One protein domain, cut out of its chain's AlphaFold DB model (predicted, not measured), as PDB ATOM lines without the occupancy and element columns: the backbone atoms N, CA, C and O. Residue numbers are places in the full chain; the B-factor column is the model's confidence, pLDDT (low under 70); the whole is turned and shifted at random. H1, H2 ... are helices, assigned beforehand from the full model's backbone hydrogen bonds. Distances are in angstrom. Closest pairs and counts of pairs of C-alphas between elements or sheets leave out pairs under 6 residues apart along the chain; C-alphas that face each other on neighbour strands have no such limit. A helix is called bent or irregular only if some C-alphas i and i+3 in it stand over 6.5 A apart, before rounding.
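This is residues 27 to 122 of the 211 residues of an uncharacterized protein of Blastocystis hominis (UniProt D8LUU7). Two helical rods side by side, H1 and arm H3b of the bent helix H3, make the core; H2 and arm H3a stand on one side of it, and H4 and the short H5 on the other. H3 folds back on itself as a V, while H4 runs crosswise over residues 91 to 95 of H3b and H5 packs on residues 41 to 46 of H1. The printed part has 96 residues, with five named helices in the order H1, H2, H3, H4, H5 and no named strand; its class is all helix. It is compact and rounded, with a radius of gyration of the C-alphas of 12.2 A and spans of 30 by 30 by 21 A.

H1, residues 35 to 46, begins with C-alpha 35 at (17.298, 42.845, 107.648) and is 16.2 A long. H2 follows with residues 52 to 65, over 20.0 A. H3, residues 71 to 97, was assigned as one helix by its hydrogen bonds but is bent: C-alphas 80 and 83 are 9.3 A apart. Its arms are H3a, residues 71 to 80, 14.3 A, and H3b, residues 83 to 97, 23.3 A. H3b is itself irregular, with C-alphas 83 and 86 at 6.8 A, and ends with C-alpha 97 at (12.879, 33.933, 111.914). H4 has residues 103 to 111, over 11.8 A. H5, residues 117 to 121, spans 6.6 A and ends with C-alpha 121 at (36.038, 36.892, 112.562).

H1 is the hub, touching three other helices. It touches H2 at a steep tilt of 48 degrees, opposite ways; their closest C-alphas, of Lys 40 and Ser 52, are 5.6 A apart. It touches H3b at a shallow tilt of 24 degrees, opposite ways, closest at the C-alphas of Leu 35 and Cys 95, 6.9 A. With residues 41 to 46 alone it touches H5, closest at the C-alphas of Thr 45 and Ala 118, 6.3 A. H3b touches H3a with residues 85 to 89 alone, at a steep tilt of 56 degrees; the closest C-alphas, of Glu 78 and Ser 85, are 5.1 A apart. H3b touches H4 with residues 91 to 95 alone, closest at the C-alphas of Cys 95 and Cys 106, 6.3 A, at a steep tilt of 67 degrees, only just short of about perpendicular. H2 and H3a are close but not clearly touching, at a shallow tilt of 7 degrees, opposite ways. H1 and H3a are apart, as are H4 and H5. Every O i to N i+4 pair is within hydrogen-bond range in H1, H2, H4 and H5; in H3a it is 5 of 6 and in H3b 9 of 11.

The two C-alphas farthest apart, of Arg 65 and Gly 122, are 32.7 A apart. The printed part has no cut, and its four links are tight, with 5 residues each. The mean pLDDT of the printed part is 83.3; residues 111 to 122 are under 70.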
ATOM      1  N   SER A  27       6.923  37.193 101.975       91.81
ATOM      2  CA  SER A  27       5.948  37.741 102.923       91.81
ATOM      3  C   SER A  27       6.480  37.841 104.359       91.81
ATOM      4  O   SER A  27       5.823  38.460 105.194       91.81
ATOM      5  N   GLU A  28       7.639  37.256 104.663       91.50
ATOM      6  CA  GLU A  28       8.296  37.238 105.975       91.50
ATOM      7  C   GLU A  28       9.527  38.142 105.984       91.50
ATOM      8  O   GLU A  28       9.639  38.980 106.875       91.50
ATOM      9  N   ALA A  29      10.356  38.092 104.933       89.88
ATOM     10  CA  ALA A  29      11.455  39.040 104.735       89.88
ATOM     11  C   ALA A  29      10.971  40.505 104.778       89.88
ATOM     12  O   ALA A  29      11.567  41.334 105.459       89.88
ATOM     13  N   ASN A  30       9.820  40.810 104.159       87.88
ATOM     14  CA  ASN A  30       9.186  42.139 104.217       87.88
ATOM     15  C   ASN A  30       8.707  42.567 105.628       87.88
ATOM     16  O   ASN A  30       8.255  43.700 105.788       87.88
ATOM     17  N   LYS A  31       8.760  41.688 106.642       91.75
ATOM     18  CA  LYS A  31       8.447  42.005 108.049       91.75
ATOM     19  C   LYS A  31       9.695  42.183 108.921       91.75
ATOM     20  O   LYS A  31       9.568  42.716 110.021       91.75
ATOM     21  N   CYS A  32      10.870  41.731 108.475       92.81
ATOM     22  CA  CYS A  32      12.104  41.858 109.248       92.81
ATOM     23  C   CYS A  32      12.658  43.284 109.121       92.81
ATOM     24  O   CYS A  32      13.193  43.674 108.083       92.81
ATOM     25  N   VAL A  33      12.499  44.079 110.182       94.25
ATOM     26  CA  VAL A  33      12.875  45.505 110.186       94.25
ATOM     27  C   VAL A  33      14.391  45.717 110.179       94.25
ATOM     28  O   VAL A  33      14.861  46.683 109.582       94.25
ATOM     29  N   ILE A  34      15.147  44.793 110.778       95.62
ATOM     30  CA  ILE A  34      16.612  44.847 110.895       95.62
ATOM     31  C   ILE A  34      17.358  44.296 109.673       95.62
ATOM     32  O   ILE A  34      18.558  44.515 109.558       95.62
ATOM     33  N   LEU A  35      16.676  43.613 108.741       95.00
ATOM     34  CA  LEU A  35      17.298  42.845 107.648       95.00
ATOM     35  C   LEU A  35      18.359  43.637 106.864       95.00
ATOM     36  O   LEU A  35      19.420  43.108 106.552       95.00
ATOM     37  N   LYS A  36      18.099  44.920 106.577       95.00
ATOM     38  CA  LYS A  36      19.050  45.802 105.874       95.00
ATOM     39  C   LYS A  36      20.297  46.117 106.694       95.00
ATOM     40  O   LYS A  36      21.393  46.127 106.147       95.00
ATOM     41  N   GLU A  37      20.110  46.402 107.977       95.56
ATOM     42  CA  GLU A  37      21.174  46.770 108.913       95.56
ATOM     43  C   GLU A  37      22.068  45.558 109.199       95.56
ATOM     44  O   GLU A  37      23.289  45.645 109.096       95.56
ATOM     45  N   TRP A  38      21.442  44.398 109.425       95.19
ATOM     46  CA  TRP A  38      22.115  43.115 109.596       95.19
ATOM     47  C   TRP A  38      22.912  42.723 108.345       95.19
ATOM     48  O   TRP A  38      24.117  42.506 108.428       95.19
ATOM     49  N   THR A  39      22.289  42.729 107.156       92.94
ATOM     50  CA  THR A  39      22.999  42.418 105.902       92.94
ATOM     51  C   THR A  39      24.170  43.370 105.646       92.94
ATOM     52  O   THR A  39      25.195  42.916 105.144       92.94
ATOM     53  N   LYS A  40      24.048  44.660 106.000       92.62
ATOM     54  CA  LYS A  40      25.142  45.634 105.879       92.62
ATOM     55  C   LYS A  40      26.312  45.287 106.803       92.62
ATOM     56  O   LYS A  40      27.445  45.248 106.334       92.62
ATOM     57  N   ARG A  41      26.037  44.963 108.072       92.44
ATOM     58  CA  ARG A  41      27.060  44.534 109.037       92.44
ATOM     59  C   ARG A  41      27.795  43.274 108.578       92.44
ATOM     60  O   ARG A  41      29.023  43.256 108.600       92.44
ATOM     61  N   GLU A  42      27.071  42.240 108.144       89.62
ATOM     62  CA  GLU A  42      27.723  40.987 107.749       89.62
ATOM     63  C   GLU A  42      28.576  41.146 106.483       89.62
ATOM     64  O   GLU A  42      29.702  40.660 106.472       89.62
ATOM     65  N   ILE A  43      28.130  41.871 105.442       86.81
ATOM     66  CA  ILE A  43      28.983  42.086 104.253       86.81
ATOM     67  C   ILE A  43      30.204  42.965 104.565       86.81
ATOM     68  O   ILE A  43      31.289  42.690 104.063       86.81
ATOM     69  N   GLU A  44      30.062  43.976 105.430       86.00
ATOM     70  CA  GLU A  44      31.186  44.818 105.870       86.00
ATOM     71  C   GLU A  44      32.198  44.049 106.737       86.00
ATOM     72  O   GLU A  44      33.367  44.434 106.782       86.00
ATOM     73  N   THR A  45      31.776  42.943 107.362       84.06
ATOM     74  CA  THR A  45      32.648  42.041 108.131       84.06
ATOM     75  C   THR A  45      33.282  40.954 107.252       84.06
ATOM     76  O   THR A  45      34.478  40.701 107.369       84.06
ATOM     77  N   LEU A  46      32.509  40.336 106.350       81.75
ATOM     78  CA  LEU A  46      32.969  39.281 105.435       81.75
ATOM     79  C   LEU A  46      33.913  39.803 104.347       81.75
ATOM     80  O   LEU A  46      34.888  39.142 104.003       81.75
ATOM     81  N   GLN A  47      33.601  40.962 103.762       82.25
ATOM     82  CA  GLN A  47      34.342  41.530 102.633       82.25
ATOM     83  C   GLN A  47      34.551  43.047 102.820       82.25
ATOM     84  O   GLN A  47      33.908  43.862 102.146       82.25
ATOM     85  N   PRO A  48      35.460  43.462 103.727       77.62
ATOM     86  CA  PRO A  48      35.727  44.872 103.998       77.62
ATOM     87  C   PRO A  48      36.085  45.664 102.729       77.62
ATOM     88  O   PRO A  48      37.025  45.332 102.009       77.62
ATOM     89  N   GLY A  49      35.344  46.744 102.467       74.31
ATOM     90  CA  GLY A  49      35.537  47.607 101.292       74.31
ATOM     91  C   GLY A  49      34.669  47.275 100.070       74.31
ATOM     92  O   GLY A  49      34.768  47.974  99.060       74.31
ATOM     93  N   VAL A  50      33.796  46.264 100.146       78.31
ATOM     94  CA  VAL A  50      32.725  46.038  99.159       78.31
ATOM     95  C   VAL A  50      31.638  47.118  99.260       78.31
ATOM     96  O   VAL A  50      31.404  47.697 100.321       78.31
ATOM     97  N   ASP A  51      30.950  47.387  98.144       82.44
ATOM     98  CA  ASP A  51      29.746  48.227  98.104       82.44
ATOM     99  C   ASP A  51      28.592  47.535  98.856       82.44
ATOM    100  O   ASP A  51      27.815  46.748  98.300       82.44
ATOM    101  N   SER A  52      28.518  47.803 100.160       86.88
ATOM    102  CA  SER A  52      27.547  47.186 101.059       86.88
ATOM    103  C   SER A  52      26.109  47.619 100.762       86.88
ATOM    104  O   SER A  52      25.189  46.822 100.941       86.88
ATOM    105  N   ASP A  53      25.888  48.821 100.221       83.69
ATOM    106  CA  ASP A  53      24.550  49.303  99.860       83.69
ATOM    107  C   ASP A  53      24.032  48.638  98.570       83.69
ATOM    108  O   ASP A  53      22.843  48.303  98.473       83.69
ATOM    109  N   LEU A  54      24.916  48.338  97.610       81.56
ATOM    110  CA  LEU A  54      24.606  47.466  96.472       81.56
ATOM    111  C   LEU A  54      24.300  46.032  96.930       81.56
ATOM    112  O   LEU A  54      23.319  45.447  96.464       81.56
ATOM    113  N   PHE A  55      25.085  45.469  97.853       85.69
ATOM    114  CA  PHE A  55      24.855  44.111  98.359       85.69
ATOM    115  C   PHE A  55      23.523  43.996  99.126       85.69
ATOM    116  O   PHE A  55      22.705  43.129  98.814       85.69
ATOM    117  N   VAL A  56      23.228  44.936 100.033       89.50
ATOM    118  CA  VAL A  56      21.922  45.059 100.715       89.50
ATOM    119  C   VAL A  56      20.773  45.189  99.710       89.50
ATOM    120  O   VAL A  56      19.703  44.603  99.905       89.50
ATOM    121  N   SER A  57      20.978  45.918  98.608       83.94
ATOM    122  CA  SER A  57      19.979  46.047  97.540       83.94
ATOM    123  C   SER A  57      19.743  44.725  96.800       83.94
ATOM    124  O   SER A  57      18.591  44.384  96.531       83.94
ATOM    125  N   ILE A  58      20.796  43.947  96.521       85.50
ATOM    126  CA  ILE A  58      20.697  42.608  95.912       85.50
ATOM    127  C   ILE A  58      19.950  41.644  96.843       85.50
ATOM    128  O   ILE A  58      19.011  40.981  96.402       85.50
ATOM    129  N   VAL A  59      20.320  41.594  98.127       88.69
ATOM    130  CA  VAL A  59      19.700  40.702  99.119       88.69
ATOM    131  C   VAL A  59      18.223  41.040  99.321       88.69
ATOM    132  O   VAL A  59      17.367  40.162  99.214       88.69
ATOM    133  N   THR A  60      17.893  42.313  99.564       87.94
ATOM    134  CA  THR A  60      16.505  42.699  99.869       87.94
ATOM    135  C   THR A  60      15.578  42.661  98.658       87.94
ATOM    136  O   THR A  60      14.429  42.250  98.803       87.94
ATOM    137  N   GLU A  61      16.043  43.006  97.453       86.75
ATOM    138  CA  GLU A  61      15.237  42.845  96.234       86.75
ATOM    139  C   GLU A  61      15.126  41.374  95.803       86.75
ATOM    140  O   GLU A  61      14.093  40.973  95.265       86.75
ATOM    141  N   GLY A  62      16.149  40.558  96.087       84.06
ATOM    142  CA  GLY A  62      16.116  39.106  95.929       84.06
ATOM    143  C   GLY A  62      15.015  38.482  96.784       84.06
ATOM    144  O   GLY A  62      14.058  37.934  96.239       84.06
ATOM    145  N   LEU A  63      15.072  38.675  98.105       89.19
ATOM    146  CA  LEU A  63      14.057  38.180  99.044       89.19
ATOM    147  C   LEU A  63      12.662  38.796  98.840       89.19
ATOM    148  O   LEU A  63      11.670  38.235  99.295       89.19
ATOM    149  N   ARG A  64      12.532  39.935  98.149       85.12
ATOM    150  CA  ARG A  64      11.216  40.494  97.781       85.12
ATOM    151  C   ARG A  64      10.552  39.748  96.614       85.12
ATOM    152  O   ARG A  64       9.343  39.889  96.424       85.12
ATOM    153  N   ARG A  65      11.316  38.975  95.833       81.12
ATOM    154  CA  ARG A  65      10.859  38.243  94.634       81.12
ATOM    155  C   ARG A  65      10.910  36.723  94.787       81.12
ATOM    156  O   ARG A  65      10.071  36.038  94.209       81.12
ATOM    157  N   TYR A  66      11.884  36.230  95.541       87.44
ATOM    158  CA  TYR A  66      12.271  34.827  95.673       87.44
ATOM    159  C   TYR A  66      12.358  34.446  97.159       87.44
ATOM    160  O   TYR A  66      12.446  35.326  98.015       87.44
ATOM    161  N   SER A  67      12.336  33.155  97.490       90.44
ATOM    162  CA  SER A  67      12.645  32.703  98.852       90.44
ATOM    163  C   SER A  67      14.155  32.577  99.081       90.44
ATOM    164  O   SER A  67      14.935  32.562  98.127       90.44
ATOM    165  N   SER A  68      14.581  32.444 100.344       90.62
ATOM    166  CA  SER A  68      16.001  32.245 100.706       90.62
ATOM    167  C   SER A  68      16.649  31.024 100.040       90.62
ATOM    168  O   SER A  68      17.871  30.981  99.918       90.62
ATOM    169  N   ARG A  69      15.843  30.047  99.597       92.31
ATOM    170  CA  ARG A  69      16.284  28.782  98.984       92.31
ATOM    171  C   ARG A  69      15.972  28.674  97.487       92.31
ATOM    172  O   ARG A  69      16.167  27.610  96.902       92.31
ATOM    173  N   ASP A  70      15.510  29.752  96.848       90.06
ATOM    174  CA  ASP A  70      15.330  29.781  95.394       90.06
ATOM    175  C   ASP A  70      16.692  29.641  94.679       90.06
ATOM    176  O   ASP A  70      17.616  30.398  94.994       90.06
ATOM    177  N   PRO A  71      16.847  28.733  93.694       85.38
ATOM    178  CA  PRO A  71      18.131  28.500  93.030       85.38
ATOM    179  C   PRO A  71      18.751  29.727  92.346       85.38
ATOM    180  O   PRO A  71      19.968  29.771  92.190       85.38
ATOM    181  N   LEU A  72      17.961  30.721  91.927       82.69
ATOM    182  CA  LEU A  72      18.476  31.971  91.356       82.69
ATOM    183  C   LEU A  72      18.976  32.927  92.441       82.69
ATOM    184  O   LEU A  72      19.946  33.646  92.206       82.69
ATOM    185  N   PHE A  73      18.335  32.938  93.612       83.31
ATOM    186  CA  PHE A  73      18.779  33.733  94.756       83.31
ATOM    187  C   PHE A  73      20.035  33.127  95.390       83.31
ATOM    188  O   PHE A  73      21.051  33.812  95.480       83.31
ATOM    189  N   VAL A  74      20.001  31.832  95.726       86.62
ATOM    190  CA  VAL A  74      21.134  31.086  96.306       86.62
ATOM    191  C   VAL A  74      22.373  31.232  95.428       86.62
ATOM    192  O   VAL A  74      23.379  31.778  95.881       86.62
ATOM    193  N   LYS A  75      22.266  30.898  94.135       79.50
ATOM    194  CA  LYS A  75      23.376  31.027  93.180       79.50
ATOM    195  C   LYS A  75      23.900  32.457  93.052       79.50
ATOM    196  O   LYS A  75      25.079  32.656  92.770       79.50
ATOM    197  N   ARG A  76      23.049  33.470  93.251       80.31
ATOM    198  CA  ARG A  76      23.485  34.870  93.200       80.31
ATOM    199  C   ARG A  76      24.266  35.295  94.445       80.31
ATOM    200  O   ARG A  76      25.082  36.202  94.333       80.31
ATOM    201  N   ILE A  77      24.040  34.655  95.591       86.69
ATOM    202  CA  ILE A  77      24.833  34.854  96.810       86.69
ATOM    203  C   ILE A  77      26.124  34.019  96.765       86.69
ATOM    204  O   ILE A  77      27.179  34.540  97.118       86.69
ATOM    205  N   GLU A  78      26.085  32.791  96.237       86.88
ATOM    206  CA  GLU A  78      27.281  31.983  95.924       86.88
ATOM    207  C   GLU A  78      28.248  32.738  94.988       86.88
ATOM    208  O   GLU A  78      29.443  32.801  95.254       86.88
ATOM    209  N   GLU A  79      27.734  33.405  93.946       83.06
ATOM    210  CA  GLU A  79      28.501  34.264  93.019       83.06
ATOM    211  C   GLU A  79      29.123  35.535  93.643       83.06
ATOM    212  O   GLU A  79      29.795  36.281  92.927       83.06
ATOM    213  N   LEU A  80      28.850  35.839  94.916       82.25
ATOM    214  CA  LEU A  80      29.305  37.065  95.590       82.25
ATOM    215  C   LEU A  80      30.107  36.789  96.868       82.25
ATOM    216  O   LEU A  80      31.050  37.519  97.154       82.25
ATOM    217  N   LEU A  81      29.735  35.759  97.630       81.44
ATOM    218  CA  LEU A  81      30.378  35.384  98.895       81.44
ATOM    219  C   LEU A  81      31.240  34.119  98.802       81.44
ATOM    220  O   LEU A  81      31.912  33.789  99.774       81.44
ATOM    221  N   GLU A  82      31.207  33.415  97.667       86.19
ATOM    222  CA  GLU A  82      31.944  32.172  97.420       86.19
ATOM    223  C   GLU A  82      31.770  31.171  98.581       86.19
ATOM    224  O   GLU A  82      30.661  30.665  98.779       86.19
ATOM    225  N   GLU A  83      32.806  30.901  99.375       81.19
ATOM    226  CA  GLU A  83      32.779  29.909 100.464       81.19
ATOM    227  C   GLU A  83      31.839  30.302 101.628       81.19
ATOM    228  O   GLU A  83      31.113  29.461 102.173       81.19
ATOM    229  N   GLU A  84      31.751  31.598 101.944       82.06
ATOM    230  CA  GLU A  84      30.956  32.138 103.062       82.06
ATOM    231  C   GLU A  84      29.448  32.221 102.761       82.06
ATOM    232  O   GLU A  84      28.619  32.407 103.659       82.06
ATOM    233  N   SER A  85      29.054  32.012 101.500       86.00
ATOM    234  CA  SER A  85      27.653  32.034 101.052       86.00
ATOM    235  C   SER A  85      26.744  31.095 101.857       86.00
ATOM    236  O   SER A  85      25.627  31.467 102.222       86.00
ATOM    237  N   SER A  86      27.237  29.900 102.197       85.62
ATOM    238  CA  SER A  86      26.498  28.872 102.946       85.62
ATOM    239  C   SER A  86      26.250  29.233 104.417       85.62
ATOM    240  O   SER A  86      25.291  28.759 105.035       85.62
ATOM    241  N   ILE A  87      27.109  30.080 104.989       84.19
ATOM    242  CA  ILE A  87      27.009  30.579 106.361       84.19
ATOM    243  C   ILE A  87      26.067  31.784 106.371       84.19
ATOM    244  O   ILE A  87      25.061  31.757 107.082       84.19
ATOM    245  N   PHE A  88      26.314  32.758 105.491       90.56
ATOM    246  CA  PHE A  88      25.470  33.940 105.329       90.56
ATOM    247  C   PHE A  88      24.002  33.589 105.038       90.56
ATOM    248  O   PHE A  88      23.113  34.143 105.676       90.56
ATOM    249  N   LEU A  89      23.718  32.646 104.128       91.94
ATOM    250  CA  LEU A  89      22.337  32.253 103.801       91.94
ATOM    251  C   LEU A  89      21.587  31.645 104.999       91.94
ATOM    252  O   LEU A  89      20.400  31.914 105.172       91.94
ATOM    253  N   ARG A  90      22.263  30.864 105.852       88.56
ATOM    254  CA  ARG A  90      21.662  30.278 107.064       88.56
ATOM    255  C   ARG A  90      21.383  31.338 108.129       88.56
ATOM    256  O   ARG A  90      20.338  31.303 108.774       88.56
ATOM    257  N   GLU A  91      22.300  32.278 108.321       90.62
ATOM    258  CA  GLU A  91      22.141  33.344 109.318       90.62
ATOM    259  C   GLU A  91      21.166  34.434 108.842       90.62
ATOM    260  O   GLU A  91      20.449  35.010 109.653       90.62
ATOM    261  N   LEU A  92      21.008  34.600 107.526       93.19
ATOM    262  CA  LEU A  92      19.929  35.366 106.898       93.19
ATOM    263  C   LEU A  92      18.548  34.748 107.168       93.19
ATOM    264  O   LEU A  92      17.594  35.484 107.427       93.19
ATOM    265  N   GLU A  93      18.423  33.415 107.136       93.38
ATOM    266  CA  GLU A  93      17.187  32.738 107.555       93.38
ATOM    267  C   GLU A  93      16.908  32.988 109.042       93.38
ATOM    268  O   GLU A  93      15.814  33.439 109.394       93.38
ATOM    269  N   ALA A  94      17.921  32.812 109.898       89.75
ATOM    270  CA  ALA A  94      17.798  33.069 111.328       89.75
ATOM    271  C   ALA A  94      17.395  34.525 111.632       89.75
ATOM    272  O   ALA A  94      16.443  34.750 112.377       89.75
ATOM    273  N   CYS A  95      18.035  35.511 110.998       92.44
ATOM    274  CA  CYS A  95      17.749  36.942 111.149       92.44
ATOM    275  C   CYS A  95      16.275  37.306 110.879       92.44
ATOM    276  O   CYS A  95      15.710  38.190 111.527       92.44
ATOM    277  N   VAL A  96      15.606  36.610 109.954       93.56
ATOM    278  CA  VAL A  96      14.172  36.817 109.696       93.56
ATOM    279  C   VAL A  96      13.294  36.030 110.677       93.56
ATOM    280  O   VAL A  96      12.274  36.555 111.138       93.56
ATOM    281  N   HIS A  97      13.677  34.801 111.037       91.94
ATOM    282  CA  HIS A  97      12.879  33.933 111.914       91.94
ATOM    283  C   HIS A  97      12.945  34.291 113.405       91.94
ATOM    284  O   HIS A  97      11.962  34.051 114.111       91.94
ATOM    285  N   THR A  98      14.012  34.941 113.889       90.00
ATOM    286  CA  THR A  98      14.067  35.514 115.255       90.00
ATOM    287  C   THR A  98      13.013  36.602 115.470       90.00
ATOM    288  O   THR A  98      12.514  36.763 116.584       90.00
ATOM    289  N   ARG A  99      12.647  37.333 114.403       90.25
ATOM    290  CA  ARG A  99      11.730  38.493 114.414       90.25
ATOM    291  C   ARG A  99      12.183  39.623 115.349       90.25
ATOM    292  O   ARG A  99      11.349  40.392 115.840       90.25
ATOM    293  N   ALA A 100      13.491  39.714 115.576       91.06
ATOM    294  CA  ALA A 100      14.120  40.736 116.394       91.06
ATOM    295  C   ALA A 100      13.897  42.158 115.840       91.06
ATOM    296  O   ALA A 100      13.708  42.377 114.640       91.06
ATOM    297  N   LYS A 101      13.901  43.140 116.745       93.56
ATOM    298  CA  LYS A 101      13.656  44.568 116.481       93.56
ATOM    299  C   LYS A 101      14.928  45.411 116.560       93.56
ATOM    300  O   LYS A 101      14.896  46.574 116.167       93.56
ATOM    301  N   SER A 102      16.016  44.839 117.068       94.38
ATOM    302  CA  SER A 102      17.366  45.401 117.080       94.38
ATOM    303  C   SER A 102      18.382  44.313 116.727       94.38
ATOM    304  O   SER A 102      18.082  43.122 116.841       94.38
ATOM    305  N   LEU A 103      19.590  44.716 116.323       90.56
ATOM    306  CA  LEU A 103      20.696  43.776 116.134       90.56
ATOM    307  C   LEU A 103      21.024  43.031 117.436       90.56
ATOM    308  O   LEU A 103      21.111  41.816 117.410       90.56
ATOM    309  N   GLU A 104      21.067  43.718 118.581       89.44
ATOM    310  CA  GLU A 104      21.334  43.114 119.899       89.44
ATOM    311  C   GLU A 104      20.337  41.992 120.274       89.44
ATOM    312  O   GLU A 104      20.737  40.948 120.787       89.44
ATOM    313  N   GLU A 105      19.040  42.166 119.980       89.06
ATOM    314  CA  GLU A 105      18.018  41.122 120.173       89.06
ATOM    315  C   GLU A 105      18.217  39.958 119.184       89.06
ATOM    316  O   GLU A 105      18.024  38.797 119.544       89.06
ATOM    317  N   CYS A 106      18.645  40.253 117.953       89.25
ATOM    318  CA  CYS A 106      18.916  39.246 116.930       89.25
ATOM    319  C   CYS A 106      20.151  38.409 117.263       89.25
ATOM    320  O   CYS A 106      20.079  37.185 117.223       89.25
ATOM    321  N   ASP A 107      21.257  39.063 117.614       86.25
ATOM    322  CA  ASP A 107      22.527  38.446 117.984       86.25
ATOM    323  C   ASP A 107      22.331  37.568 119.216       86.25
ATOM    324  O   ASP A 107      22.633  36.384 119.165       86.25
ATOM    325  N   SER A 108      21.693  38.096 120.268       83.88
ATOM    326  CA  SER A 108      21.347  37.327 121.469       83.88
ATOM    327  C   SER A 108      20.587  36.038 121.134       83.88
ATOM    328  O   SER A 108      20.940  34.976 121.639       83.88
ATOM    329  N   CYS A 109      19.596  36.088 120.235       81.38
ATOM    330  CA  CYS A 109      18.909  34.883 119.766       81.38
ATOM    331  C   CYS A 109      19.798  33.967 118.907       81.38
ATOM    332  O   CYS A 109      19.723  32.748 119.057       81.38
ATOM    333  N   MET A 110      20.622  34.520 118.013       76.69
ATOM    334  CA  MET A 110      21.465  33.739 117.104       76.69
ATOM    335  C   MET A 110      22.618  33.045 117.828       76.69
ATOM    336  O   MET A 110      22.818  31.867 117.559       76.69
ATOM    337  N   CYS A 111      23.286  33.679 118.801       66.50
ATOM    338  CA  CYS A 111      24.388  33.097 119.581       66.50
ATOM    339  C   CYS A 111      24.014  31.776 120.289       66.50
ATOM    340  O   CYS A 111      24.886  30.944 120.544       66.50
ATOM    341  N   TYR A 112      22.730  31.548 120.603       56.34
ATOM    342  CA  TYR A 112      22.253  30.268 121.153       56.34
ATOM    343  C   TYR A 112      22.092  29.159 120.098       56.34
ATOM    344  O   TYR A 112      22.026  27.985 120.459       56.34
ATOM    345  N   CYS A 113      22.030  29.504 118.812       54.91
ATOM    346  CA  CYS A 113      21.753  28.591 117.701       54.91
ATOM    347  C   CYS A 113      22.991  28.366 116.812       54.91
ATOM    348  O   CYS A 113      23.274  27.230 116.431       54.91
ATOM    349  N   TYR A 114      23.739  29.433 116.508       55.91
ATOM    350  CA  TYR A 114      24.942  29.458 115.673       55.91
ATOM    351  C   TYR A 114      25.918  30.536 116.187       55.91
ATOM    352  O   TYR A 114      25.469  31.633 116.507       55.91
ATOM    353  N   PRO A 115      27.243  30.298 116.210       54.34
ATOM    354  CA  PRO A 115      28.211  31.387 116.336       54.34
ATOM    355  C   PRO A 115      28.109  32.256 115.083       54.34
ATOM    356  O   PRO A 115      28.282  31.726 113.979       54.34
ATOM    357  N   SER A 116      27.813  33.545 115.247       51.12
ATOM    358  CA  SER A 116      27.573  34.443 114.114       51.12
ATOM    359  C   SER A 116      28.834  34.691 113.279       51.12
ATOM    360  O   SER A 116      29.960  34.605 113.779       51.12
ATOM    361  N   VAL A 117      28.653  35.043 112.003       55.75
ATOM    362  CA  VAL A 117      29.716  35.546 111.110       55.75
ATOM    363  C   VAL A 117      30.555  36.635 111.792       55.75
ATOM    364  O   VAL A 117      31.781  36.517 111.855       55.75
ATOM    365  N   ALA A 118      29.898  37.642 112.377       49.19
ATOM    366  CA  ALA A 118      30.556  38.719 113.111       49.19
ATOM    367  C   ALA A 118      31.404  38.241 114.310       49.19
ATOM    368  O   ALA A 118      32.517  38.731 114.512       49.19
ATOM    369  N   GLU A 119      30.924  37.265 115.088       52.53
ATOM    370  CA  GLU A 119      31.681  36.692 116.214       52.53
ATOM    371  C   GLU A 119      32.864  35.824 115.777       52.53
ATOM    372  O   GLU A 119      33.880  35.793 116.471       52.53
ATOM    373  N   LYS A 120      32.752  35.107 114.651       54.09
ATOM    374  CA  LYS A 120      33.814  34.213 114.160       54.09
ATOM    375  C   LYS A 120      35.079  34.955 113.744       54.09
ATOM    376  O   LYS A 120      36.171  34.436 113.964       54.09
ATOM    377  N   LEU A 121      34.923  36.114 113.107       49.47
ATOM    378  CA  LEU A 121      36.038  36.892 112.562       49.47
ATOM    379  C   LEU A 121      36.588  37.894 113.586       49.47
ATOM    380  O   LEU A 121      37.800  38.091 113.669       49.47
ATOM    381  N   GLY A 122      35.709  38.489 114.403       44.22
ATOM    382  CA  GLY A 122      36.087  39.475 115.414       44.22
ATOM    383  C   GLY A 122      36.784  40.717 114.829       44.22
ATOM    384  O   GLY A 122      36.734  40.972 113.624       44.22
TER     385      GLY A 122